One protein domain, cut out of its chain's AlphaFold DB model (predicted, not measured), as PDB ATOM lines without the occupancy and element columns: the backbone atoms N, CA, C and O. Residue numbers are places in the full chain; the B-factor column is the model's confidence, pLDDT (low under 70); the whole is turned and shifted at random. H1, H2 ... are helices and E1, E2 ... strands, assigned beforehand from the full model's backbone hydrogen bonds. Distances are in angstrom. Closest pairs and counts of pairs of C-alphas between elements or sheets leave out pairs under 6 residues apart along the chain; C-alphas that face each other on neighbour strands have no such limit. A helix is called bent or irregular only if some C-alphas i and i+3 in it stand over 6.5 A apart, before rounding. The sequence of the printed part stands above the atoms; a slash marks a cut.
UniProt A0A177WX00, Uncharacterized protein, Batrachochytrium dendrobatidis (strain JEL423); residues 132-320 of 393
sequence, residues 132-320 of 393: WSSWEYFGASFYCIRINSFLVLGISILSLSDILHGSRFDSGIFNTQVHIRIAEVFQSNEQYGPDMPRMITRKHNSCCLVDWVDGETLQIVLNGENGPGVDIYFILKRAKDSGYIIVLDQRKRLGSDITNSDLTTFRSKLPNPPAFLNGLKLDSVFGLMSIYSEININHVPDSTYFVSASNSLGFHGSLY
ATOM      1  N   TRP A 132     117.975 139.331 169.592       68.25
ATOM      2  CA  TRP A 132     117.796 138.018 168.974       68.25
ATOM      3  C   TRP A 132     116.323 137.797 168.610       68.25
ATOM      4  O   TRP A 132     116.047 137.393 167.489       68.25
ATOM      5  N   SER A 133     115.401 138.210 169.482       74.38
ATOM      6  CA  SER A 133     113.966 138.146 169.213       74.38
ATOM      7  C   SER A 133     113.562 139.082 168.068       74.38
ATOM      8  O   SER A 133     112.779 138.689 167.213       74.38
ATOM      9  N   SER A 134     114.154 140.280 167.965       75.31
ATOM     10  CA  SER A 134     113.945 141.177 166.812       75.31
ATOM     11  C   SER A 134     114.421 140.552 165.489       75.31
ATOM     12  O   SER A 134     113.756 140.681 164.462       75.31
ATOM     13  N   TRP A 135     115.535 139.810 165.505       79.88
ATOM     14  CA  TRP A 135     116.029 139.096 164.323       79.88
ATOM     15  C   TRP A 135     115.124 137.932 163.903       79.88
ATOM     16  O   TRP A 135     114.916 137.709 162.711       79.88
ATOM     17  N   GLU A 136     114.566 137.199 164.860       86.94
ATOM     18  CA  GLU A 136     113.562 136.161 164.600       86.94
ATOM     19  C   GLU A 136     112.274 136.774 164.057       86.94
ATOM     20  O   GLU A 136     111.764 136.336 163.025       86.94
ATOM     21  N   TYR A 137     111.808 137.857 164.675       87.75
ATOM     22  CA  TYR A 137     110.615 138.575 164.244       87.75
ATOM     23  C   TYR A 137     110.745 139.109 162.821       87.75
ATOM     24  O   TYR A 137     109.823 138.956 162.018       87.75
ATOM     25  N   PHE A 138     111.908 139.668 162.474       88.56
ATOM     26  CA  PHE A 138     112.214 140.054 161.101       88.56
ATOM     27  C   PHE A 138     112.044 138.878 160.138       88.56
ATOM     28  O   PHE A 138     111.443 139.026 159.081       88.56
ATOM     29  N   GLY A 139     112.541 137.698 160.509       92.19
ATOM     30  CA  GLY A 139     112.407 136.492 159.704       92.19
ATOM     31  C   GLY A 139     110.983 136.049 159.464       92.19
ATOM     32  O   GLY A 139     110.598 135.789 158.326       92.19
ATOM     33  N   ALA A 140     110.198 135.982 160.534       94.69
ATOM     34  CA  ALA A 140     108.792 135.626 160.440       94.69
ATOM     35  C   ALA A 140     108.025 136.655 159.594       94.69
ATOM     36  O   ALA A 140     107.274 136.288 158.689       94.69
ATOM     37  N   SER A 141     108.287 137.944 159.827       94.44
ATOM     38  CA  SER A 141     107.723 139.050 159.047       94.44
ATOM     39  C   SER A 141     108.110 138.958 157.578       94.44
ATOM     40  O   SER A 141     107.269 139.168 156.711       94.44
ATOM     41  N   PHE A 142     109.351 138.581 157.281       94.88
ATOM     42  CA  PHE A 142     109.824 138.396 155.920       94.88
ATOM     43  C   PHE A 142     109.065 137.282 155.187       94.88
ATOM     44  O   PHE A 142     108.551 137.520 154.094       94.88
ATOM     45  N   TYR A 143     108.930 136.096 155.796       97.31
ATOM     46  CA  TYR A 143     108.130 135.012 155.213       97.31
ATOM     47  C   TYR A 143     106.678 135.446 154.987       97.31
ATOM     48  O   TYR A 143     106.121 135.196 153.920       97.31
ATOM     49  N   CYS A 144     106.091 136.146 155.957       97.75
ATOM     50  CA  CYS A 144     104.738 136.684 155.868       97.75
ATOM     51  C   CYS A 144     104.579 137.673 154.699       97.75
ATOM     52  O   CYS A 144     103.706 137.485 153.849       97.75
ATOM     53  N   ILE A 145     105.474 138.662 154.589       97.31
ATOM     54  CA  ILE A 145     105.508 139.639 153.491       97.31
ATOM     55  C   ILE A 145     105.645 138.927 152.148       97.31
ATOM     56  O   ILE A 145     104.884 139.219 151.227       97.31
ATOM     57  N   ARG A 146     106.583 137.986 152.021       97.81
ATOM     58  CA  ARG A 146     106.809 137.253 150.771       97.81
ATOM     59  C   ARG A 146     105.584 136.440 150.357       97.81
ATOM     60  O   ARG A 146     105.188 136.486 149.197       97.81
ATOM     61  N   ILE A 147     104.968 135.716 151.287       98.50
ATOM     62  CA  ILE A 147     103.784 134.899 150.999       98.50
ATOM     63  C   ILE A 147     102.598 135.783 150.602       98.50
ATOM     64  O   ILE A 147     101.974 135.538 149.569       98.50
ATOM     65  N   ASN A 148     102.330 136.855 151.350       98.62
ATOM     66  CA  ASN A 148     101.268 137.802 151.004       98.62
ATOM     67  C   ASN A 148     101.558 138.534 149.684       98.62
ATOM     68  O   ASN A 148     100.635 138.832 148.930       98.62
ATOM     69  N   SER A 149     102.832 138.742 149.344       98.19
ATOM     70  CA  SER A 149     103.240 139.283 148.045       98.19
ATOM     71  C   SER A 149     102.886 138.346 146.892       98.19
ATOM     72  O   SER A 149     102.314 138.804 145.909       98.19
ATOM     73  N   PHE A 150     103.137 137.035 147.007       98.31
ATOM     74  CA  PHE A 150     102.688 136.075 145.988       98.31
ATOM     75  C   PHE A 150     101.170 136.136 145.782       98.31
ATOM     76  O   PHE A 150     100.710 136.160 144.640       98.31
ATOM     77  N   LEU A 151     100.396 136.254 146.866       98.38
ATOM     78  CA  LEU A 151      98.940 136.388 146.784       98.38
ATOM     79  C   LEU A 151      98.509 137.676 146.069       98.38
ATOM     80  O   LEU A 151      97.626 137.617 145.219       98.38
ATOM     81  N   VAL A 152      99.151 138.816 146.350       97.25
ATOM     82  CA  VAL A 152      98.910 140.085 145.630       97.25
ATOM     83  C   VAL A 152      99.199 139.950 144.130       97.25
ATOM     84  O   VAL A 152      98.519 140.563 143.311       97.25
ATOM     85  N   LEU A 153     100.157 139.102 143.749       95.75
ATOM     86  CA  LEU A 153     100.443 138.773 142.347       95.75
ATOM     87  C   LEU A 153      99.496 137.712 141.753       95.75
ATOM     88  O   LEU A 153      99.691 137.295 140.613       95.75
ATOM     89  N   GLY A 154      98.476 137.272 142.496       96.06
ATOM     90  CA  GLY A 154      97.501 136.273 142.053       96.06
ATOM     91  C   GLY A 154      97.999 134.827 142.128       96.06
ATOM     92  O   GLY A 154      97.376 133.933 141.554       96.06
ATOM     93  N   ILE A 155      99.109 134.570 142.824       97.50
ATOM     94  CA  ILE A 155      99.729 133.248 142.940       97.50
ATOM     95  C   ILE A 155      99.340 132.636 144.289       97.50
ATOM     96  O   ILE A 155      99.765 133.105 145.337       97.50
ATOM     97  N   SER A 156      98.542 131.565 144.265       96.88
ATOM     98  CA  SER A 156      98.119 130.813 145.464       96.88
ATOM     99  C   SER A 156      98.681 129.388 145.537       96.88
ATOM    100  O   SER A 156      98.549 128.712 146.560       96.88
ATOM    101  N   ILE A 157      99.317 128.928 144.455       98.06
ATOM    102  CA  ILE A 157     100.015 127.645 144.356       98.06
ATOM    103  C   ILE A 157     101.380 127.906 143.732       98.06
ATOM    104  O   ILE A 157     101.462 128.444 142.631       98.06
ATOM    105  N   LEU A 158     102.437 127.502 144.425       97.62
ATOM    106  CA  LEU A 158     103.825 127.697 144.012       97.62
ATOM    107  C   LEU A 158     104.697 126.565 144.549       97.62
ATOM    108  O   LEU A 158     104.246 125.769 145.375       97.62
ATOM    109  N   SER A 159     105.928 126.456 144.059       97.50
ATOM    110  CA  SER A 159     106.896 125.519 144.628       97.50
ATOM    111  C   SER A 159     107.423 126.034 145.970       97.50
ATOM    112  O   SER A 159     107.457 127.239 146.225       97.50
ATOM    113  N   LEU A 160     107.880 125.132 146.841       97.50
ATOM    114  CA  LEU A 160     108.574 125.540 148.063       97.50
ATOM    115  C   LEU A 160     109.844 126.356 147.744       97.50
ATOM    116  O   LEU A 160     110.162 127.298 148.470       97.50
ATOM    117  N   SER A 161     110.532 126.047 146.642       96.75
ATOM    118  CA  SER A 161     111.678 126.816 146.149       96.75
ATOM    119  C   SER A 161     111.345 128.264 145.799       96.75
ATOM    120  O   SER A 161     112.211 129.115 145.966       96.75
ATOM    121  N   ASP A 162     110.116 128.572 145.381       96.62
ATOM    122  CA  ASP A 162     109.698 129.954 145.105       96.62
ATOM    123  C   ASP A 162     109.582 130.760 146.414       96.62
ATOM    124  O   ASP A 162     110.042 131.898 146.502       96.62
ATOM    125  N   ILE A 163     109.054 130.152 147.487       96.94
ATOM    126  CA  ILE A 163     109.002 130.773 148.829       96.94
ATOM    127  C   ILE A 163     110.419 130.979 149.384       96.94
ATOM    128  O   ILE A 163     110.709 131.986 150.033       96.94
ATOM    129  N   LEU A 164     111.311 130.024 149.130       96.31
ATOM    130  CA  LEU A 164     112.681 130.014 149.638       96.31
ATOM    131  C   LEU A 164     113.699 130.537 148.615       96.31
ATOM    132  O   LEU A 164     114.897 130.276 148.755       96.31
ATOM    133  N   HIS A 165     113.249 131.276 147.597       94.56
ATOM    134  CA  HIS A 165     114.119 131.774 146.537       94.56
ATOM    135  C   HIS A 165     115.283 132.587 147.117       94.56
ATOM    136  O   HIS A 165     115.098 133.367 148.055       94.56
ATOM    137  N   GLY A 166     116.480 132.372 146.565       91.19
ATOM    138  CA  GLY A 166     117.732 132.966 147.038       91.19
ATOM    139  C   GLY A 166     118.445 132.180 148.142       91.19
ATOM    140  O   GLY A 166     119.572 132.520 148.495       91.19
ATOM    141  N   SER A 167     117.829 131.118 148.674       92.69
ATOM    142  CA  SER A 167     118.510 130.161 149.552       92.69
ATOM    143  C   SER A 167     119.267 129.092 148.756       92.69
ATOM    144  O   SER A 167     119.031 128.885 147.566       92.69
ATOM    145  N   ARG A 168     120.197 128.403 149.420       91.31
ATOM    146  CA  ARG A 168     120.938 127.266 148.862       91.31
ATOM    147  C   ARG A 168     120.303 125.954 149.345       91.31
ATOM    148  O   ARG A 168     120.175 125.745 150.550       91.31
ATOM    149  N   PHE A 169     119.944 125.073 148.414       92.62
ATOM    150  CA  PHE A 169     119.407 123.723 148.639       92.62
ATOM    151  C   PHE A 169     119.689 122.827 147.422       92.62
ATOM    152  O   PHE A 169     119.966 123.347 146.346       92.62
ATOM    153  N   ASP A 170     119.611 121.499 147.583       86.19
ATOM    154  CA  ASP A 170     119.901 120.523 146.504       86.19
ATOM    155  C   ASP A 170     118.872 119.371 146.410       86.19
ATOM    156  O   ASP A 170     119.025 118.399 145.678       86.19
ATOM    157  N   SER A 171     117.787 119.439 147.185       87.75
ATOM    158  CA  SER A 171     116.852 118.316 147.320       87.75
ATOM    159  C   SER A 171     115.591 118.492 146.468       87.75
ATOM    160  O   SER A 171     115.031 119.584 146.359       87.75
ATOM    161  N   GLY A 172     115.065 117.396 145.912       91.19
ATOM    162  CA  GLY A 172     113.851 117.419 145.084       91.19
ATOM    163  C   GLY A 172     112.583 117.860 145.829       91.19
ATOM    164  O   GLY A 172     111.627 118.307 145.194       91.19
ATOM    165  N   ILE A 173     112.578 117.791 147.166       93.44
ATOM    166  CA  ILE A 173     111.460 118.240 148.012       93.44
ATOM    167  C   ILE A 173     111.101 119.716 147.788       93.44
ATOM    168  O   ILE A 173     109.922 120.064 147.850       93.44
ATOM    169  N   PHE A 174     112.078 120.568 147.460       96.25
ATOM    170  CA  PHE A 174     111.863 122.000 147.242       96.25
ATOM    171  C   PHE A 174     111.028 122.295 145.985       96.25
ATOM    172  O   PHE A 174     110.326 123.300 145.937       96.25
ATOM    173  N   ASN A 175     110.970 121.361 145.032       96.25
ATOM    174  CA  ASN A 175     110.097 121.461 143.858       96.25
ATOM    175  C   ASN A 175     108.633 121.091 144.163       96.25
ATOM    176  O   ASN A 175     107.777 121.124 143.274       96.25
ATOM    177  N   THR A 176     108.317 120.693 145.401       96.88
ATOM    178  CA  THR A 176     106.948 120.340 145.784       96.88
ATOM    179  C   THR A 176     106.061 121.575 145.744       96.88
ATOM    180  O   THR A 176     106.372 122.595 146.355       96.88
ATOM    181  N   GLN A 177     104.928 121.461 145.052       98.00
ATOM    182  CA  GLN A 177     103.920 122.511 145.019       98.00
ATOM    183  C   GLN A 177     103.095 122.524 146.302       98.00
ATOM    184  O   GLN A 177     102.609 121.483 146.758       98.00
ATOM    185  N   VAL A 178     102.902 123.719 146.840       98.12
ATOM    186  CA  VAL A 178     102.190 123.993 148.083       98.12
ATOM    187  C   VAL A 178     101.098 125.029 147.851       98.12
ATOM    188  O   VAL A 178     101.228 125.903 146.995       98.12
ATOM    189  N   HIS A 179     100.024 124.929 148.626       97.69
ATOM    190  CA  HIS A 179      99.028 125.981 148.738       97.69
ATOM    191  C   HIS A 179      99.491 127.028 149.745       97.69
ATOM    192  O   HIS A 179      99.897 126.683 150.858       97.69
ATOM    193  N   ILE A 180      99.346 128.296 149.376       97.94
ATOM    194  CA  ILE A 180      99.467 129.420 150.300       97.94
ATOM    195  C   ILE A 180      98.127 130.136 150.458       97.94
ATOM    196  O   ILE A 180      97.240 130.063 149.610       97.94
ATOM    197  N   ARG A 181      97.993 130.817 151.590       97.44
ATOM    198  CA  ARG A 181      96.857 131.649 151.990       97.44
ATOM    199  C   ARG A 181      97.404 132.823 152.794       97.44
ATOM    200  O   ARG A 181      98.600 132.827 153.092       97.44
ATOM    201  N   ILE A 182      96.553 133.797 153.112       98.38
ATOM    202  CA  ILE A 182      96.968 135.002 153.842       98.38
ATOM    203  C   ILE A 182      97.765 134.594 155.077       98.38
ATOM    204  O   ILE A 182      97.281 133.811 155.897       98.38
ATOM    205  N   ALA A 183      98.992 135.092 155.160       98.19
ATOM    206  CA  ALA A 183      99.920 134.796 156.229       98.19
ATOM    207  C   ALA A 183      99.826 135.845 157.339       98.19
ATOM    208  O   ALA A 183      99.685 137.040 157.068       98.19
ATOM    209  N   GLU A 184      99.955 135.388 158.582       96.19
ATOM    210  CA  GLU A 184     100.050 136.224 159.777       96.19
ATOM    211  C   GLU A 184     101.226 135.780 160.645       96.19
ATOM    212  O   GLU A 184     101.561 134.596 160.703       96.19
ATOM    213  N   VAL A 185     101.839 136.740 161.339       94.19
ATOM    214  CA  VAL A 185     102.917 136.482 162.300       94.19
ATOM    215  C   VAL A 185     102.375 136.607 163.710       94.19
ATOM    216  O   VAL A 185     101.672 137.567 164.028       94.19
ATOM    217  N   PHE A 186     102.747 135.674 164.581       91.00
ATOM    218  CA  PHE A 186     102.598 135.862 166.019       91.00
ATOM    219  C   PHE A 186     103.631 135.045 166.796       91.00
ATOM    220  O   PHE A 186     104.214 134.087 166.288       91.00
ATOM    221  N   GLN A 187     103.837 135.414 168.059       90.62
ATOM    222  CA  GLN A 187     104.639 134.636 168.997       90.62
ATOM    223  C   GLN A 187     103.754 133.685 169.790       90.62
ATOM    224  O   GLN A 187     102.751 134.121 170.349       90.62
ATOM    225  N   SER A 188     104.107 132.404 169.846       91.44
ATOM    226  CA  SER A 188     103.334 131.391 170.575       91.44
ATOM    227  C   SER A 188     103.757 131.309 172.048       91.44
ATOM    228  O   SER A 188     104.910 131.597 172.385       91.44
ATOM    229  N   ASN A 189     102.820 130.956 172.941       89.50
ATOM    230  CA  ASN A 189     103.159 130.571 174.321       89.50
ATOM    231  C   ASN A 189     103.672 129.125 174.391       89.50
ATOM    232  O   ASN A 189     104.429 128.773 175.294       89.50
ATOM    233  N   GLU A 190     103.230 128.287 173.461       91.44
ATOM    234  CA  GLU A 190     103.657 126.911 173.291       91.44
ATOM    235  C   GLU A 190     105.017 126.855 172.585       91.44
ATOM    236  O   GLU A 190     105.385 127.726 171.793       91.44
ATOM    237  N   GLN A 191     105.772 125.799 172.875       90.81
ATOM    238  CA  GLN A 191     107.033 125.525 172.202       90.81
ATOM    239  C   GLN A 191     106.841 124.425 171.164       90.81
ATOM    240  O   GLN A 191     106.159 123.429 171.415       90.81
ATOM    241  N   TYR A 192     107.487 124.588 170.013       93.19
ATOM    242  CA  TYR A 192     107.504 123.573 168.974       93.19
ATOM    243  C   TYR A 192     108.118 122.267 169.498       93.19
ATOM    244  O   TYR A 192     109.244 122.248 170.000       93.19
ATOM    245  N   GLY A 193     107.378 121.169 169.357       92.88
ATOM    246  CA  GLY A 193     107.809 119.842 169.776       92.88
ATOM    247  C   GLY A 193     106.663 118.829 169.818       92.88
ATOM    248  O   GLY A 193     105.539 119.159 169.430       92.88
ATOM    249  N   PRO A 194     106.924 117.601 170.303       92.81
ATOM    250  CA  PRO A 194     105.969 116.488 170.268       92.81
ATOM    251  C   PRO A 194     104.642 116.780 170.967       92.81
ATOM    252  O   PRO A 194     103.596 116.330 170.505       92.81
ATOM    253  N   ASP A 195     104.698 117.556 172.048       92.44
ATOM    254  CA  ASP A 195     103.546 117.864 172.897       92.44
ATOM    255  C   ASP A 195     102.752 119.083 172.408       92.44
ATOM    256  O   ASP A 195     101.719 119.422 172.986       92.44
ATOM    257  N   MET A 196     103.213 119.760 171.347       92.81
ATOM    258  CA  MET A 196     102.545 120.954 170.845       92.81
ATOM    259  C   MET A 196     101.172 120.592 170.252       92.81
ATOM    260  O   MET A 196     101.087 119.743 169.361       92.81
ATOM    261  N   PRO A 197     100.079 121.229 170.702       94.81
ATOM    262  CA  PRO A 197      98.749 120.963 170.171       94.81
ATOM    263  C   PRO A 197      98.540 121.590 168.783       94.81
ATOM    264  O   PRO A 197      99.300 122.439 168.318       94.81
ATOM    265  N   ARG A 198      97.450 121.192 168.118       94.88
ATOM    266  CA  ARG A 198      96.992 121.825 166.867       94.88
ATOM    267  C   ARG A 198      96.498 123.260 167.078       94.88
ATOM    268  O   ARG A 198      96.675 124.102 166.208       94.88
ATOM    269  N   MET A 199      95.865 123.518 168.219       95.75
ATOM    270  CA  MET A 199      95.390 124.845 168.604       95.75
ATOM    271  C   MET A 199      96.395 125.454 169.575       95.75
ATOM    272  O   MET A 199      96.548 124.924 170.673       95.75
ATOM    273  N   ILE A 200      97.057 126.538 169.181       94.12
ATOM    274  CA  ILE A 200      98.079 127.217 169.993       94.12
ATOM    275  C   ILE A 200      97.642 128.639 170.339       94.12
ATOM    276  O   ILE A 200      96.781 129.213 169.670       94.12
ATOM    277  N   THR A 201      98.207 129.212 171.393       92.25
ATOM    278  CA  THR A 201      97.826 130.527 171.908       92.25
ATOM    279  C   THR A 201      98.836 131.606 171.537       92.25
ATOM    280  O   THR A 201     100.049 131.382 171.487       92.25
ATOM    281  N   ARG A 202      98.334 132.824 171.304       89.31
ATOM    282  CA  ARG A 202      99.178 134.002 171.063       89.31
ATOM    283  C   ARG A 202      99.783 134.501 172.383       89.31
ATOM    284  O   ARG A 202      99.088 134.627 173.398       89.31
ATOM    285  N   LYS A 203     101.074 134.832 172.383       82.69
ATOM    286  CA  LYS A 203     101.755 135.474 173.513       82.69
ATOM    287  C   LYS A 203     101.064 136.802 173.813       82.69
ATOM    288  O   LYS A 203     100.681 137.530 172.902       82.69
ATOM    289  N   HIS A 204     100.855 137.082 175.098       76.69
ATOM    290  CA  HIS A 204     100.099 138.239 175.603       76.69
ATOM    291  C   HIS A 204      98.586 138.241 175.300       76.69
ATOM    292  O   HIS A 204      97.896 139.176 175.702       76.69
ATOM    293  N   ASN A 205      98.041 137.191 174.669       78.12
ATOM    294  CA  ASN A 205      96.600 137.004 174.496       78.12
ATOM    295  C   ASN A 205      96.212 135.515 174.538       78.12
ATOM    296  O   ASN A 205      95.810 134.915 173.539       78.12
ATOM    297  N   SER A 206      96.325 134.916 175.726       73.62
ATOM    298  CA  SER A 206      96.095 133.482 175.957       73.62
ATOM    299  C   SER A 206      94.645 133.021 175.740       73.62
ATOM    300  O   SER A 206      94.390 131.823 175.701       73.62
ATOM    301  N   CYS A 207      93.692 133.945 175.586       72.00
ATOM    302  CA  CYS A 207      92.291 133.621 175.304       72.00
ATOM    303  C   CYS A 207      92.033 133.313 173.818       72.00
ATOM    304  O   CYS A 207      90.960 132.819 173.476       72.00
ATOM    305  N   CYS A 208      92.985 133.616 172.929       79.50
ATOM    306  CA  CYS A 208      92.851 133.411 171.492       79.50
ATOM    307  C   CYS A 208      93.625 132.158 171.058       79.50
ATOM    308  O   CYS A 208      94.853 132.178 170.962       79.50
ATOM    309  N   LEU A 209      92.888 131.068 170.815       89.06
ATOM    310  CA  LEU A 209      93.406 129.835 170.225       89.06
ATOM    311  C   LEU A 209      93.398 129.937 168.697       89.06
ATOM    312  O   LEU A 209      92.396 130.328 168.102       89.06
ATOM    313  N   VAL A 210      94.496 129.528 168.072       92.31
ATOM    314  CA  VAL A 210      94.709 129.587 166.624       92.31
ATOM    315  C   VAL A 210      95.054 128.193 166.102       92.31
ATOM    316  O   VAL A 210      95.957 127.543 166.629       92.31
ATOM    317  N   ASP A 211      94.351 127.740 165.060       95.00
ATOM    318  CA  ASP A 211      94.740 126.546 164.299       95.00
ATOM    319  C   ASP A 211      95.924 126.909 163.397       95.00
ATOM    320  O   ASP A 211      95.759 127.582 162.375       95.00
ATOM    321  N   TRP A 212      97.125 126.479 163.779       94.50
ATOM    322  CA  TRP A 212      98.337 126.797 163.025       94.50
ATOM    323  C   TRP A 212      98.571 125.876 161.819       94.50
ATOM    324  O   TRP A 212      99.509 126.109 161.059       94.50
ATOM    325  N   VAL A 213      97.711 124.869 161.605       94.31
ATOM    326  CA  VAL A 213      97.833 123.871 160.532       94.31
ATOM    327  C   VAL A 213      96.873 124.154 159.376       94.31
ATOM    328  O   VAL A 213      97.314 124.510 158.280       94.31
ATOM    329  N   ASP A 214      95.559 124.068 159.604       91.88
ATOM    330  CA  ASP A 214      94.537 124.299 158.563       91.88
ATOM    331  C   ASP A 214      93.585 125.460 158.886       91.88
ATOM    332  O   ASP A 214      92.477 125.511 158.353       91.88
ATOM    333  N   GLY A 215      93.995 126.396 159.748       91.44
ATOM    334  CA  GLY A 215      93.246 127.633 159.973       91.44
ATOM    335  C   GLY A 215      93.039 128.451 158.690       91.44
ATOM    336  O   GLY A 215      93.705 128.233 157.681       91.44
ATOM    337  N   GLU A 216      92.131 129.426 158.732       92.94
ATOM    338  CA  GLU A 216      91.837 130.310 157.591       92.94
ATOM    339  C   GLU A 216      93.078 131.077 157.109       92.94
ATOM    340  O   GLU A 216      93.299 131.235 155.908       92.94
ATOM    341  N   THR A 217      93.935 131.486 158.044       95.31
ATOM    342  CA  THR A 217      95.219 132.133 157.771       95.31
ATOM    343  C   THR A 217      96.384 131.160 157.976       95.31
ATOM    344  O   THR A 217      96.307 130.183 158.731       95.31
ATOM    345  N   LEU A 218      97.466 131.362 157.228       97.62
ATOM    346  CA  LEU A 218      98.723 130.645 157.397       97.62
ATOM    347  C   LEU A 218      99.484 131.294 158.550       97.62
ATOM    348  O   LEU A 218      99.793 132.480 158.503       97.62
ATOM    349  N   GLN A 219      99.802 130.516 159.577       97.06
ATOM    350  CA  GLN A 219     100.520 131.041 160.731       97.06
ATOM    351  C   GLN A 219     102.026 130.903 160.528       97.06
ATOM    352  O   GLN A 219     102.531 129.786 160.410       97.06
ATOM    353  N   ILE A 220     102.732 132.032 160.518       97.50
ATOM    354  CA  ILE A 220     104.188 132.090 160.634       97.50
ATOM    355  C   ILE A 220     104.515 132.331 162.104       97.50
ATOM    356  O   ILE A 220     104.379 133.442 162.620       97.50
ATOM    357  N   VAL A 221     104.890 131.266 162.802       95.56
ATOM    358  CA  VAL A 221     104.943 131.272 164.260       95.56
ATOM    359  C   VAL A 221     106.366 131.484 164.742       95.56
ATOM    360  O   VAL A 221     107.276 130.747 164.364       95.56
ATOM    361  N   LEU A 222     106.544 132.467 165.622       93.19
ATOM    362  CA  LEU A 222     107.761 132.623 166.411       93.19
ATOM    363  C   LEU A 222     107.691 131.660 167.589       93.19
ATOM    364  O   LEU A 222     106.805 131.773 168.447       93.19
ATOM    365  N   ASN A 223     108.622 130.712 167.610       88.81
ATOM    366  CA  ASN A 223     108.762 129.780 168.712       88.81
ATOM    367  C   ASN A 223     109.199 130.590 169.937       88.81
ATOM    368  O   ASN A 223     110.168 131.340 169.859       88.81
ATOM    369  N   GLY A 224     108.437 130.529 171.029       75.38
ATOM    370  CA  GLY A 224     108.682 131.345 172.218       75.38
ATOM    371  C   GLY A 224     110.112 131.234 172.774       75.38
ATOM    372  O   GLY A 224     110.941 130.437 172.337       75.38
ATOM    373  N   GLU A 225     110.413 132.036 173.794       71.62
ATOM    374  CA  GLU A 225     111.756 132.065 174.381       71.62
ATOM    375  C   GLU A 225     112.170 130.679 174.907       71.62
ATOM    376  O   GLU A 225     111.357 129.941 175.468       71.62
ATOM    377  N   ASN A 226     113.453 130.339 174.749       66.88
ATOM    378  CA  ASN A 226     114.031 129.049 175.148       66.88
ATOM    379  C   ASN A 226     113.447 127.821 174.419       66.88
ATOM    380  O   ASN A 226     113.540 126.707 174.936       66.88
ATOM    381  N   GLY A 227     112.858 128.002 173.232       62.62
ATOM    382  CA  GLY A 227     112.406 126.896 172.390       62.62
ATOM    383  C   GLY A 227     113.556 125.961 171.964       62.62
ATOM    384  O   GLY A 227     114.681 126.417 171.717       62.62
ATOM    385  N   PRO A 228     113.322 124.639 171.862       66.31
ATOM    386  CA  PRO A 228     114.355 123.696 171.456       66.31
ATOM    387  C   PRO A 228     114.612 123.800 169.950       66.31
ATOM    388  O   PRO A 228     113.835 123.320 169.133       66.31
ATOM    389  N   GLY A 229     115.731 124.417 169.571       77.25
ATOM    390  CA  GLY A 229     116.333 124.241 168.247       77.25
ATOM    391  C   GLY A 229     115.561 124.801 167.041       77.25
ATOM    392  O   GLY A 229     116.057 124.652 165.930       77.25
ATOM    393  N   VAL A 230     114.426 125.471 167.229       89.50
ATOM    394  CA  VAL A 230     113.599 126.081 166.175       89.50
ATOM    395  C   VAL A 230     113.246 127.491 166.619       89.50
ATOM    396  O   VAL A 230     112.797 127.649 167.751       89.50
ATOM    397  N   ASP A 231     113.410 128.478 165.744       91.44
ATOM    398  CA  ASP A 231     113.132 129.877 166.078       91.44
ATOM    399  C   ASP A 231     111.839 130.349 165.386       91.44
ATOM    400  O   ASP A 231     111.004 131.021 165.992       91.44
ATOM    401  N   ILE A 232     111.610 129.920 164.140       94.88
ATOM    402  CA  ILE A 232     110.371 130.169 163.390       94.88
ATOM    403  C   ILE A 232     109.874 128.850 162.798       94.88
ATOM    404  O   ILE A 232     110.668 128.034 162.326       94.88
ATOM    405  N   TYR A 233     108.562 128.644 162.772       96.56
ATOM    406  CA  TYR A 233     107.972 127.526 162.045       96.56
ATOM    407  C   TYR A 233     106.650 127.888 161.379       96.56
ATOM    408  O   TYR A 233     105.921 128.776 161.817       96.56
ATOM    409  N   PHE A 234     106.339 127.172 160.306       97.69
ATOM    410  CA  PHE A 234     105.042 127.209 159.642       97.69
ATOM    411  C   PHE A 234     104.836 125.934 158.835       97.69
ATOM    412  O   PHE A 234     105.790 125.238 158.486       97.69
ATOM    413  N   ILE A 235     103.583 125.612 158.535       97.62
ATOM    414  CA  ILE A 235     103.225 124.386 157.828       97.62
ATOM    415  C   ILE A 235     102.399 124.704 156.588       97.62
ATOM    416  O   ILE A 235     101.478 125.515 156.607       97.62
ATOM    417  N   LEU A 236     102.763 124.058 155.489       97.88
ATOM    418  CA  LEU A 236     102.190 124.269 154.173       97.88
ATOM    419  C   LEU A 236     101.512 122.991 153.705       97.88
ATOM    420  O   LEU A 236     102.080 121.902 153.797       97.88
ATOM    421  N   LYS A 237     100.304 123.122 153.163       97.19
ATOM    422  CA  LYS A 237      99.581 121.998 152.566       97.19
ATOM    423  C   LYS A 237     100.081 121.765 151.146       97.19
ATOM    424  O   LYS A 237     100.215 122.714 150.375       97.19
ATOM    425  N   ARG A 238     100.338 120.515 150.776       96.94
ATOM    426  CA  ARG A 238     100.721 120.156 149.406       96.94
ATOM    427  C   ARG A 238      99.551 120.369 148.456       96.94
ATOM    428  O   ARG A 238      98.398 120.162 148.815       96.94
ATOM    429  N   ALA A 239      99.861 120.756 147.224       95.19
ATOM    430  CA  ALA A 239      98.841 121.004 146.211       95.19
ATOM    431  C   ALA A 239      98.291 119.724 145.568       95.19
ATOM    432  O   ALA A 239      97.155 119.685 145.108       95.19
ATOM    433  N   LYS A 240      99.110 118.666 145.512       90.69
ATOM    434  CA  LYS A 240      98.787 117.430 144.779       90.69
ATOM    435  C   LYS A 240      98.174 116.331 145.646       90.69
ATOM    436  O   LYS A 240      97.644 115.368 145.103       90.69
ATOM    437  N   ASP A 241      98.278 116.439 146.966       89.88
ATOM    438  CA  ASP A 241      97.781 115.436 147.904       89.88
ATOM    439  C   ASP A 241      97.415 116.068 149.257       89.88
ATOM    440  O   ASP A 241      97.558 117.271 149.462       89.88
ATOM    441  N   SER A 242      96.910 115.258 150.188       86.50
ATOM    442  CA  SER A 242      96.543 115.695 151.542       86.50
ATOM    443  C   SER A 242      97.737 115.800 152.500       86.50
ATOM    444  O   SER A 242      97.548 115.770 153.715       86.50
ATOM    445  N   GLY A 243      98.962 115.824 151.978       95.62
ATOM    446  CA  GLY A 243     100.176 115.924 152.764       95.62
ATOM    447  C   GLY A 243     100.562 117.360 153.088       95.62
ATOM    448  O   GLY A 243     100.014 118.331 152.565       95.62
ATOM    449  N   TYR A 244     101.568 117.476 153.941       97.31
ATOM    450  CA  TYR A 244     102.083 118.735 154.448       97.31
ATOM    451  C   TYR A 244     103.603 118.793 154.303       97.31
ATOM    452  O   TYR A 244     104.283 117.763 154.175       97.31
ATOM    453  N   ILE A 245     104.120 120.015 154.307       97.38
ATOM    454  CA  ILE A 245     105.527 120.326 154.514       97.38
ATOM    455  C   ILE A 245     105.600 121.281 155.693       97.38
ATOM    456  O   ILE A 245     105.018 122.364 155.635       97.38
ATOM    457  N   ILE A 246     106.307 120.893 156.748       97.12
ATOM    458  CA  ILE A 246     106.650 121.816 157.822       97.12
ATOM    459  C   ILE A 246     108.005 122.451 157.543       97.12
ATOM    460  O   ILE A 246     108.979 121.760 157.251       97.12
ATOM    461  N   VAL A 247     108.054 123.776 157.608       97.38
ATOM    462  CA  VAL A 247     109.277 124.560 157.477       97.38
ATOM    463  C   VAL A 247     109.701 124.984 158.872       97.38
ATOM    464  O   VAL A 247     108.930 125.613 159.595       97.38
ATOM    465  N   LEU A 248     110.923 124.620 159.244       95.88
ATOM    466  CA  LEU A 248     111.557 124.968 160.509       95.88
ATOM    467  C   LEU A 248     112.743 125.868 160.192       95.88
ATOM    468  O   LEU A 248     113.689 125.408 159.569       95.88
ATOM    469  N   ASP A 249     112.707 127.130 160.591       93.75
ATOM    470  CA  ASP A 249     113.806 128.078 160.408       93.75
ATOM    471  C   ASP A 249     114.515 128.277 161.746       93.75
ATOM    472  O   ASP A 249     113.906 128.532 162.793       93.75
ATOM    473  N   GLN A 250     115.827 128.087 161.701       89.88
ATOM    474  CA  GLN A 250     116.723 128.320 162.807       89.88
ATOM    475  C   GLN A 250     117.734 129.390 162.412       89.88
ATOM    476  O   GLN A 250     118.413 129.313 161.388       89.88
ATOM    477  N   ARG A 251     117.890 130.376 163.281       85.69
ATOM    478  CA  ARG A 251     118.731 131.544 163.100       85.69
ATOM    479  C   ARG A 251     119.934 131.442 164.019       85.69
ATOM    480  O   ARG A 251     119.819 131.345 165.243       85.69
ATOM    481  N   LYS A 252     121.138 131.402 163.441       76.19
ATOM    482  CA  LYS A 252     122.376 131.164 164.197       76.19
ATOM    483  C   LYS A 252     123.451 132.215 163.965       76.19
ATOM    484  O   LYS A 252     123.632 132.762 162.885       76.19
ATOM    485  N   ARG A 253     124.189 132.459 165.054       65.69
ATOM    486  CA  ARG A 253     125.345 133.368 165.152       65.69
ATOM    487  C   ARG A 253     126.684 132.627 165.256       65.69
ATOM    488  O   ARG A 253     127.694 133.256 165.568       65.69
ATOM    489  N   LEU A 254     126.683 131.300 165.122       51.84
ATOM    490  CA  LEU A 254     127.869 130.481 165.390       51.84
ATOM    491  C   LEU A 254     128.946 130.735 164.334       51.84
ATOM    492  O   LEU A 254     128.589 131.049 163.206       51.84
ATOM    493  N   GLY A 255     130.207 130.695 164.787       51.72
ATOM    494  CA  GLY A 255     131.395 131.344 164.217       51.72
ATOM    495  C   GLY A 255     131.675 131.119 162.732       51.72
ATOM    496  O   GLY A 255     130.945 130.427 162.041       51.72
ATOM    497  N   SER A 256     132.752 131.740 162.254       49.97
ATOM    498  CA  SER A 256     133.061 132.023 160.843       49.97
ATOM    499  C   SER A 256     133.136 130.843 159.860       49.97
ATOM    500  O   SER A 256     133.457 131.083 158.709       49.97
ATOM    501  N   ASP A 257     132.793 129.613 160.242       62.19
ATOM    502  CA  ASP A 257     132.902 128.426 159.395       62.19
ATOM    503  C   ASP A 257     131.808 127.399 159.726       62.19
ATOM    504  O   ASP A 257     132.046 126.429 160.441       62.19
ATOM    505  N   ILE A 258     130.586 127.593 159.212       71.31
ATOM    506  CA  ILE A 258     129.560 126.536 159.283       71.31
ATOM    507  C   ILE A 258     129.979 125.393 158.356       71.31
ATOM    508  O   ILE A 258     130.087 125.582 157.142       71.31
ATOM    509  N   THR A 259     130.154 124.203 158.930       79.31
ATOM    510  CA  THR A 259     130.508 122.969 158.220       79.31
ATOM    511  C   THR A 259     129.329 121.995 158.118       79.31
ATOM    512  O   THR A 259     128.296 122.139 158.778       79.31
ATOM    513  N   ASN A 260     129.486 120.921 157.336       81.69
ATOM    514  CA  ASN A 260     128.523 119.813 157.309       81.69
ATOM    515  C   ASN A 260     128.309 119.164 158.699       81.69
ATOM    516  O   ASN A 260     127.212 118.672 158.986       81.69
ATOM    517  N   SER A 261     129.325 119.177 159.572       82.44
ATOM    518  CA  SER A 261     129.221 118.666 160.948       82.44
ATOM    519  C   SER A 261     128.310 119.545 161.809       82.44
ATOM    520  O   SER A 261     127.471 119.035 162.557       82.44
ATOM    521  N   ASP A 262     128.412 120.866 161.660       81.06
ATOM    522  CA  ASP A 262     127.549 121.814 162.370       81.06
ATOM    523  C   ASP A 262     126.093 121.663 161.932       81.06
ATOM    524  O   ASP A 262     125.208 121.565 162.780       81.06
ATOM    525  N   LEU A 263     125.840 121.537 160.622       80.88
ATOM    526  CA  LEU A 263     124.496 121.269 160.093       80.88
ATOM    527  C   LEU A 263     123.887 119.994 160.684       80.88
ATOM    528  O   LEU A 263     122.729 119.991 161.102       80.88
ATOM    529  N   THR A 264     124.680 118.924 160.761       83.38
ATOM    530  CA  THR A 264     124.249 117.658 161.366       83.38
ATOM    531  C   THR A 264     123.918 117.845 162.849       83.38
ATOM    532  O   THR A 264     122.894 117.351 163.321       83.38
ATOM    533  N   THR A 265     124.729 118.628 163.565       84.75
ATOM    534  CA  THR A 265     124.536 118.948 164.988       84.75
ATOM    535  C   THR A 265     123.298 119.813 165.235       84.75
ATOM    536  O   THR A 265     122.599 119.627 166.230       84.75
ATOM    537  N   PHE A 266     122.999 120.777 164.361       85.06
ATOM    538  CA  PHE A 266     121.770 121.564 164.475       85.06
ATOM    539  C   PHE A 266     120.544 120.709 164.200       85.06
ATOM    540  O   PHE A 266     119.596 120.728 164.982       85.06
ATOM    541  N   ARG A 267     120.599 119.893 163.146       85.12
ATOM    542  CA  ARG A 267     119.512 118.989 162.787       85.12
ATOM    543  C   ARG A 267     119.224 117.972 163.889       85.12
ATOM    544  O   ARG A 267     118.060 117.713 164.167       85.12
ATOM    545  N   SER A 268     120.248 117.445 164.564       85.38
ATOM    546  CA  SER A 268     120.056 116.512 165.684       85.38
ATOM    547  C   SER A 268     119.421 117.159 166.919       85.38
ATOM    548  O   SER A 268     118.973 116.445 167.810       85.38
ATOM    549  N   LYS A 269     119.415 118.496 167.006       86.38
ATOM    550  CA  LYS A 269     118.756 119.257 168.080       86.38
ATOM    551  C   LYS A 269     117.315 119.630 167.743       86.38
ATOM    552  O   LYS A 269     116.637 120.175 168.611       86.38
ATOM    553  N   LEU A 270     116.859 119.383 166.513       88.25
ATOM    554  CA  LEU A 270     115.471 119.635 166.153       88.25
ATOM    555  C   LEU A 270     114.571 118.672 166.932       88.25
ATOM    556  O   LEU A 270     114.819 117.463 166.927       88.25
ATOM    557  N   PRO A 271     113.529 119.181 167.599       89.88
ATOM    558  CA  PRO A 271     112.561 118.333 168.261       89.88
ATOM    559  C   PRO A 271     111.758 117.562 167.207       89.88
ATOM    560  O   PRO A 271     111.573 118.018 166.071       89.88
ATOM    561  N   ASN A 272     111.253 116.391 167.595       91.25
ATOM    562  CA  ASN A 272     110.343 115.647 166.731       91.25
ATOM    563  C   ASN A 272     109.076 116.478 166.457       91.25
ATOM    564  O   ASN A 272     108.662 117.261 167.323       91.25
ATOM    565  N   PRO A 273     108.441 116.300 165.284       93.06
ATOM    566  CA  PRO A 273     107.183 116.960 164.987       93.06
ATOM    567  C   PRO A 273     106.101 116.668 166.037       93.06
ATOM    568  O   PRO A 273     106.132 115.609 166.674       93.06
ATOM    569  N   PRO A 274     105.123 117.575 166.186       94.69
ATOM    570  CA  PRO A 274     103.962 117.373 167.041       94.69
ATOM    571  C   PRO A 274     103.291 116.018 166.817       94.69
ATOM    572  O   PRO A 274     102.980 115.648 165.683       94.69
ATOM    573  N   ALA A 275     103.025 115.286 167.900       95.19
ATOM    574  CA  ALA A 275     102.562 113.902 167.837       95.19
ATOM    575  C   ALA A 275     101.222 113.751 167.097       95.19
ATOM    576  O   ALA A 275     100.968 112.721 166.471       95.19
ATOM    577  N   PHE A 276     100.383 114.792 167.112       94.25
ATOM    578  CA  PHE A 276      99.110 114.803 166.387       94.25
ATOM    579  C   PHE A 276      99.280 114.745 164.854       94.25
ATOM    580  O   PHE A 276      98.315 114.453 164.150       94.25
ATOM    581  N   LEU A 277     100.489 114.985 164.329       94.06
ATOM    582  CA  LEU A 277     100.807 114.903 162.903       94.06
ATOM    583  C   LEU A 277     101.279 113.504 162.458       94.06
ATOM    584  O   LEU A 277     101.385 113.273 161.257       94.06
ATOM    585  N   ASN A 278     101.526 112.557 163.374       89.69
ATOM    586  CA  ASN A 278     102.137 111.248 163.067       89.69
ATOM    587  C   ASN A 278     101.338 110.371 162.077       89.69
ATOM    588  O   ASN A 278     101.887 109.433 161.508       89.69
ATOM    589  N   GLY A 279     100.048 110.657 161.867       85.38
ATOM    590  CA  GLY A 279      99.196 109.968 160.888       85.38
ATOM    591  C   GLY A 279      99.116 110.648 159.517       85.38
ATOM    592  O   GLY A 279      98.411 110.157 158.637       85.38
ATOM    593  N   LEU A 280      99.786 111.787 159.332       90.50
ATOM    594  CA  LEU A 280      99.740 112.574 158.104       90.50
ATOM    595  C   LEU A 280     100.983 112.323 157.253       90.50
ATOM    596  O   LEU A 280     102.074 112.064 157.759       90.50
ATOM    597  N   LYS A 281     100.836 112.471 155.934       94.25
ATOM    598  CA  LYS A 281     101.987 112.559 155.032       94.25
ATOM    599  C   LYS A 281     102.697 113.888 155.291       94.25
ATOM    600  O   LYS A 281     102.279 114.915 154.765       94.25
ATOM    601  N   LEU A 282     103.740 113.870 156.107       94.94
ATOM    602  CA  LEU A 282     104.475 115.057 156.528       94.94
ATOM    603  C   LEU A 282     105.933 114.945 156.089       94.94
ATOM    604  O   LEU A 282     106.616 114.005 156.486       94.94
ATOM    605  N   ASP A 283     106.410 115.932 155.333       94.62
ATOM    606  CA  ASP A 283     107.851 116.164 155.214       94.62
ATOM    607  C   ASP A 283     108.245 117.350 156.099       94.62
ATOM    608  O   ASP A 283     107.459 118.279 156.294       94.62
ATOM    609  N   SER A 284     109.472 117.330 156.611       93.88
ATOM    610  CA  SER A 284     110.059 118.443 157.356       93.88
ATOM    611  C   SER A 284     111.243 119.004 156.590       93.88
ATOM    612  O   SER A 284     112.092 118.245 156.116       93.88
ATOM    613  N   VAL A 285     111.282 120.326 156.479       95.38
ATOM    614  CA  VAL A 285     112.363 121.082 155.864       95.38
ATOM    615  C   VAL A 285     112.998 121.977 156.918       95.38
ATOM    616  O   VAL A 285     112.319 122.757 157.582       95.38
ATOM    617  N   PHE A 286     114.315 121.866 157.050       93.56
ATOM    618  CA  PHE A 286     115.116 122.628 157.995       93.56
ATOM    619  C   PHE A 286     115.842 123.780 157.297       93.56
ATOM    620  O   PHE A 286     116.519 123.588 156.293       93.56
ATOM    621  N   GLY A 287     115.708 124.976 157.844       92.38
ATOM    622  CA  GLY A 287     116.349 126.201 157.408       92.38
ATOM    623  C   GLY A 287     117.409 126.640 158.391       92.38
ATOM    624  O   GLY A 287     117.128 126.736 159.584       92.38
ATOM    625  N   LEU A 288     118.598 126.966 157.893       89.38
ATOM    626  CA  LEU A 288     119.619 127.645 158.684       89.38
ATOM    627  C   LEU A 288     119.912 129.034 158.114       89.38
ATOM    628  O   LEU A 288     120.486 129.167 157.033       89.38
ATOM    629  N   MET A 289     119.557 130.071 158.868       87.75
ATOM    630  CA  MET A 289     119.916 131.455 158.570       87.75
ATOM    631  C   MET A 289     121.187 131.831 159.340       87.75
ATOM    632  O   MET A 289     121.224 131.778 160.575       87.75
ATOM    633  N   SER A 290     122.225 132.229 158.607       78.69
ATOM    634  CA  SER A 290     123.530 132.623 159.137       78.69
ATOM    635  C   SER A 290     123.837 134.082 158.818       78.69
ATOM    636  O   SER A 290     123.667 134.538 157.692       78.69
ATOM    637  N   ILE A 291     124.362 134.800 159.812       72.31
ATOM    638  CA  ILE A 291     124.823 136.190 159.660       72.31
ATOM    639  C   ILE A 291     126.229 136.313 159.050       72.31
ATOM    640  O   ILE A 291     126.717 137.428 158.890       72.31
ATOM    641  N   TYR A 292     126.901 135.201 158.739       70.94
ATOM    642  CA  TYR A 292     128.235 135.205 158.126       70.94
ATOM    643  C   TYR A 292     128.150 134.989 156.618       70.94
ATOM    644  O   TYR A 292     127.228 134.340 156.129       70.94
ATOM    645  N   SER A 293     129.105 135.555 155.881       63.94
ATOM    646  CA  SER A 293     129.161 135.505 154.415       63.94
ATOM    647  C   SER A 293     129.650 134.165 153.869       63.94
ATOM    648  O   SER A 293     129.200 133.756 152.797       63.94
ATOM    649  N   GLU A 294     130.547 133.495 154.596       64.69
ATOM    650  CA  GLU A 294     131.181 132.239 154.193       64.69
ATOM    651  C   GLU A 294     130.510 131.039 154.865       64.69
ATOM    652  O   GLU A 294     130.232 131.035 156.066       64.69
ATOM    653  N   ILE A 295     130.219 130.015 154.061       66.88
ATOM    654  CA  ILE A 295     129.697 128.727 154.520       66.88
ATOM    655  C   ILE A 295     130.452 127.631 153.776       66.88
ATOM    656  O   ILE A 295     130.282 127.455 152.565       66.88
ATOM    657  N   ASN A 296     131.248 126.880 154.531       73.44
ATOM    658  CA  ASN A 296     132.118 125.817 154.049       73.44
ATOM    659  C   ASN A 296     131.393 124.467 154.116       73.44
ATOM    660  O   ASN A 296     131.713 123.593 154.923       73.44
ATOM    661  N   ILE A 297     130.385 124.307 153.253       76.44
ATOM    662  CA  ILE A 297     129.667 123.039 153.087       76.44
ATOM    663  C   ILE A 297     129.870 122.480 151.683       76.44
ATOM    664  O   ILE A 297     129.716 123.190 150.687       76.44
ATOM    665  N   ASN A 298     130.187 121.189 151.613       78.94
ATOM    666  CA  ASN A 298     130.445 120.495 150.349       78.94
ATOM    667  C   ASN A 298     129.144 120.192 149.596       78.94
ATOM    668  O   ASN A 298     129.083 120.299 148.377       78.94
ATOM    669  N   HIS A 299     128.107 119.808 150.338       83.06
ATOM    670  CA  HIS A 299     126.782 119.477 149.824       83.06
ATOM    671  C   HIS A 299     125.730 119.883 150.856       83.06
ATOM    672  O   HIS A 299     125.965 119.760 152.065       83.06
ATOM    673  N   VAL A 300     124.574 120.354 150.389       85.19
ATOM    674  CA  VAL A 300     123.456 120.738 151.260       85.19
ATOM    675  C   VAL A 300     122.681 119.483 151.652       85.19
ATOM    676  O   VAL A 300     122.222 118.778 150.760       85.19
ATOM    677  N   PRO A 301     122.530 119.136 152.940       87.50
ATOM    678  CA  PRO A 301     121.793 117.934 153.321       87.50
ATOM    679  C   PRO A 301     120.354 117.926 152.784       87.50
ATOM    680  O   PRO A 301     119.735 118.978 152.623       87.50
ATOM    681  N   ASP A 302     119.792 116.733 152.576       89.69
ATOM    682  CA  ASP A 302     118.404 116.596 152.130       89.69
ATOM    683  C   ASP A 302     117.424 117.320 153.050       89.69
ATOM    684  O   ASP A 302     117.601 117.356 154.275       89.69
ATOM    685  N   SER A 303     116.380 117.891 152.450       92.38
ATOM    686  CA  SER A 303     115.380 118.710 153.145       92.38
ATOM    687  C   SER A 303     115.983 119.836 153.987       92.38
ATOM    688  O   SER A 303     115.412 120.226 155.002       92.38
ATOM    689  N   THR A 304     117.155 120.345 153.602       92.50
ATOM    690  CA  THR A 304     117.795 121.486 154.254       92.50
ATOM    691  C   THR A 304     117.960 122.619 153.255       92.50
ATOM    692  O   THR A 304     118.391 122.394 152.126       92.50
ATOM    693  N   TYR A 305     117.622 123.832 153.673       92.94
ATOM    694  CA  TYR A 305     118.003 125.056 152.984       92.94
ATOM    695  C   TYR A 305     118.819 125.926 153.924       92.94
ATOM    696  O   TYR A 305     118.750 125.805 155.150       92.94
ATOM    697  N   PHE A 306     119.604 126.824 153.356       88.81
ATOM    698  CA  PHE A 306     120.316 127.798 154.159       88.81
ATOM    699  C   PHE A 306     120.500 129.107 153.423       88.81
ATOM    700  O   PHE A 306     120.522 129.175 152.192       88.81
ATOM    701  N   VAL A 307     120.656 130.148 154.224       88.12
ATOM    702  CA  VAL A 307     120.864 131.510 153.767       88.12
ATOM    703  C   VAL A 307     122.025 132.068 154.574       88.12
ATOM    704  O   VAL A 307     121.970 132.133 155.799       88.12
ATOM    705  N   SER A 308     123.107 132.415 153.886       80.88
ATOM    706  CA  SER A 308     124.229 133.158 154.460       80.88
ATOM    707  C   SER A 308     124.044 134.662 154.255       80.88
ATOM    708  O   SER A 308     123.193 135.086 153.468       80.88
ATOM    709  N   ALA A 309     124.901 135.483 154.862       76.19
ATOM    710  CA  ALA A 309     124.909 136.920 154.592       76.19
ATOM    711  C   ALA A 309     125.169 137.236 153.107       76.19
ATOM    712  O   ALA A 309     124.582 138.178 152.579       76.19
ATOM    713  N   SER A 310     125.969 136.423 152.402       77.31
ATOM    714  CA  SER A 310     126.203 136.610 150.959       77.31
ATOM    715  C   SER A 310     124.974 136.263 150.113       77.31
ATOM    716  O   SER A 310     124.811 136.778 149.010       77.31
ATOM    717  N   ASN A 311     124.059 135.455 150.651       85.06
ATOM    718  CA  ASN A 311     122.775 135.163 150.023       85.06
ATOM    719  C   ASN A 311     121.702 136.209 150.352       85.06
ATOM    720  O   ASN A 311     120.623 136.142 149.774       85.06
ATOM    721  N   SER A 312     121.965 137.171 151.249       82.19
ATOM    722  CA  SER A 312     120.943 138.106 151.738       82.19
ATOM    723  C   SER A 312     120.287 138.905 150.613       82.19
ATOM    724  O   SER A 312     119.079 139.097 150.658       82.19
ATOM    725  N   LEU A 313     121.039 139.320 149.585       83.06
ATOM    726  CA  LEU A 313     120.465 140.032 148.438       83.06
ATOM    727  C   LEU A 313     119.437 139.168 147.700       83.06
ATOM    728  O   LEU A 313     118.277 139.551 147.594       83.06
ATOM    729  N   GLY A 314     119.844 137.972 147.268       87.31
ATOM    730  CA  GLY A 314     118.949 137.060 146.561       87.31
ATOM    731  C   GLY A 314     117.808 136.548 147.441       87.31
ATOM    732  O   GLY A 314     116.713 136.312 146.948       87.31
ATOM    733  N   PHE A 315     118.027 136.378 148.747       91.88
ATOM    734  CA  PHE A 315     116.998 135.864 149.643       91.88
ATOM    735  C   PHE A 315     116.044 136.941 150.142       91.88
ATOM    736  O   PHE A 315     114.861 136.668 150.168       91.88
ATOM    737  N   HIS A 316     116.490 138.137 150.519       88.88
ATOM    738  CA  HIS A 316     115.628 139.180 151.092       88.88
ATOM    739  C   HIS A 316     115.182 140.249 150.078       88.88
ATOM    740  O   HIS A 316     114.326 141.076 150.413       88.88
ATOM    741  N   GLY A 317     115.723 140.248 148.853       86.88
ATOM    742  CA  GLY A 317     115.353 141.193 147.796       86.88
ATOM    743  C   GLY A 317     115.515 142.633 148.279       86.88
ATOM    744  O   GLY A 317     116.521 142.964 148.891       86.88
ATOM    745  N   SER A 318     114.496 143.480 148.114       86.31
ATOM    746  CA  SER A 318     114.506 144.880 148.594       86.31
ATOM    747  C   SER A 318     114.796 145.087 150.081       86.31
ATOM    748  O   SER A 318     115.136 146.199 150.481       86.31
ATOM    749  N   LEU A 319     114.651 144.054 150.913       85.50
ATOM    750  CA  LEU A 319     114.949 144.154 152.338       85.50
ATOM    751  C   LEU A 319     116.397 143.807 152.672       85.50
ATOM    752  O   LEU A 319     116.744 143.939 153.829       85.50
ATOM    753  N   TYR A 320     117.253 143.411 151.727       77.06
ATOM    754  CA  TYR A 320     118.581 142.847 152.024       77.06
ATOM    755  C   TYR A 320     119.504 143.694 152.913       77.06
ATOM    756  O   TYR A 320     120.352 143.130 153.609       77.06
TER     757      TYR A 320
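What this domain is: This is residues 132 to 320 of the 393 residues of an uncharacterized protein of Batrachochytrium dendrobatidis (strain JEL423) (UniProt A0A177WX00). One strongly twisted sheet of eight strands makes the body, with the long helix H1 packed over one face, mostly at E3 and E6. The small hairpin E4 and E5 lies at one end, next to E3, while H5 grazes the sheet near the last residue of E9, Ser 290, and H4, apart from H5, grazes it with its residues 263 to 267, coming closest to E9 at Phe 286. The printed part has 189 residues, in the order H1 E1 H2 H3 E2 E3 E4 E5 E6 E7 E8 H4 E9 E10 H5, class mixed. The branched sheet has parallel and antiparallel pairs; the whole is compact, radius of gyration of the C-alphas 15.7 A, spanning 44 by 37 by 32 A.

How they stand to each other: Start at E8, residues 244 to 252, parallel to E9, residues 282 to 290; N 287 and O 248 are 2.7 A apart. On the other side of E9 find edge strand E10, residues 304 to 307, parallel, N 290 to O 307 2.8 A. On the other side of E8, E7, residues 232 to 238, forms a hairpin with it, N 236 to O 245 2.8 A. On one side of E7 lie both E6, residues 218 to 222, its hairpin partner, N 221 to O 233 2.9 A, and E2, residues 177 to 179, antiparallel, N 179 to O 237 2.8 A. Edge strand E3, residues 183 to 187, is parallel to E6, N 220 to O 184 2.8 A; edge strand E1, residues 157 to 159, is antiparallel to E2, N 178 to O 158 2.9 A. E6, E7 and E8 are a meander, each strand the antiparallel neighbour of the one before. H4, residues 260 to 267, joins parallel E8 and E9 as a strand-helix-strand unit with a right-handed crossover, and only grazes the sheet with residues 263 to 267. H1, residues 132 to 152, is on the sheet, C-alphas 144 and 183 closest to E3 at 5.2 A. H2, residues 160 to 163, on the same face, only just touches H1, with 3 pairs of C-alphas within 8 A, through H1 residues 143 to 147 alone, Ile 147 and Ile 163 closest at 7.0 A. H3, residues 172 to 175, touches H2, C-alphas 160 and 174 closest at 4.9 A, and only grazes the sheet. H5, residues 309 to 319, only grazes it too; it is irregular, C-alphas 315 and 318 being 9.4 A apart, and close but not clearly touching H1, C-alphas 142 and 316 closest at 7.6 A. E4, residues 199 to 202, and E5, residues 205 to 211, form a separate hairpin, N 210 to O 200 2.8 A. Every O i to N i+4 pair is within hydrogen-bond range in H1 and H4; H5 has 3 of 7, and 4 of 8 O i to N i+3 pairs; H2 and H3 are too short for an i+4 pair.

Where its parts are: Find C-alpha 132 at (117.796, 138.018, 168.974); from there H1 runs 30.1 A to C-alpha 152. E9 runs 26.0 A from C-alpha 282 at (104.475, 115.057, 156.528), E8 25.7 A and E7 19.7 A. H5 ends at C-alpha 319, (114.949, 144.154, 152.338).

The domain as a whole: The C-alphas farthest apart, Cys 207 and Asn 298, are 47.4 A apart. The printed part has no cut; the links E3 to E4, H4 to E9 and E9 to E10 are long. Mean pLDDT of the printed part is 88.5; look for values under 70 at residues 132, 226 to 228, 253 to 257 and 293 to 295.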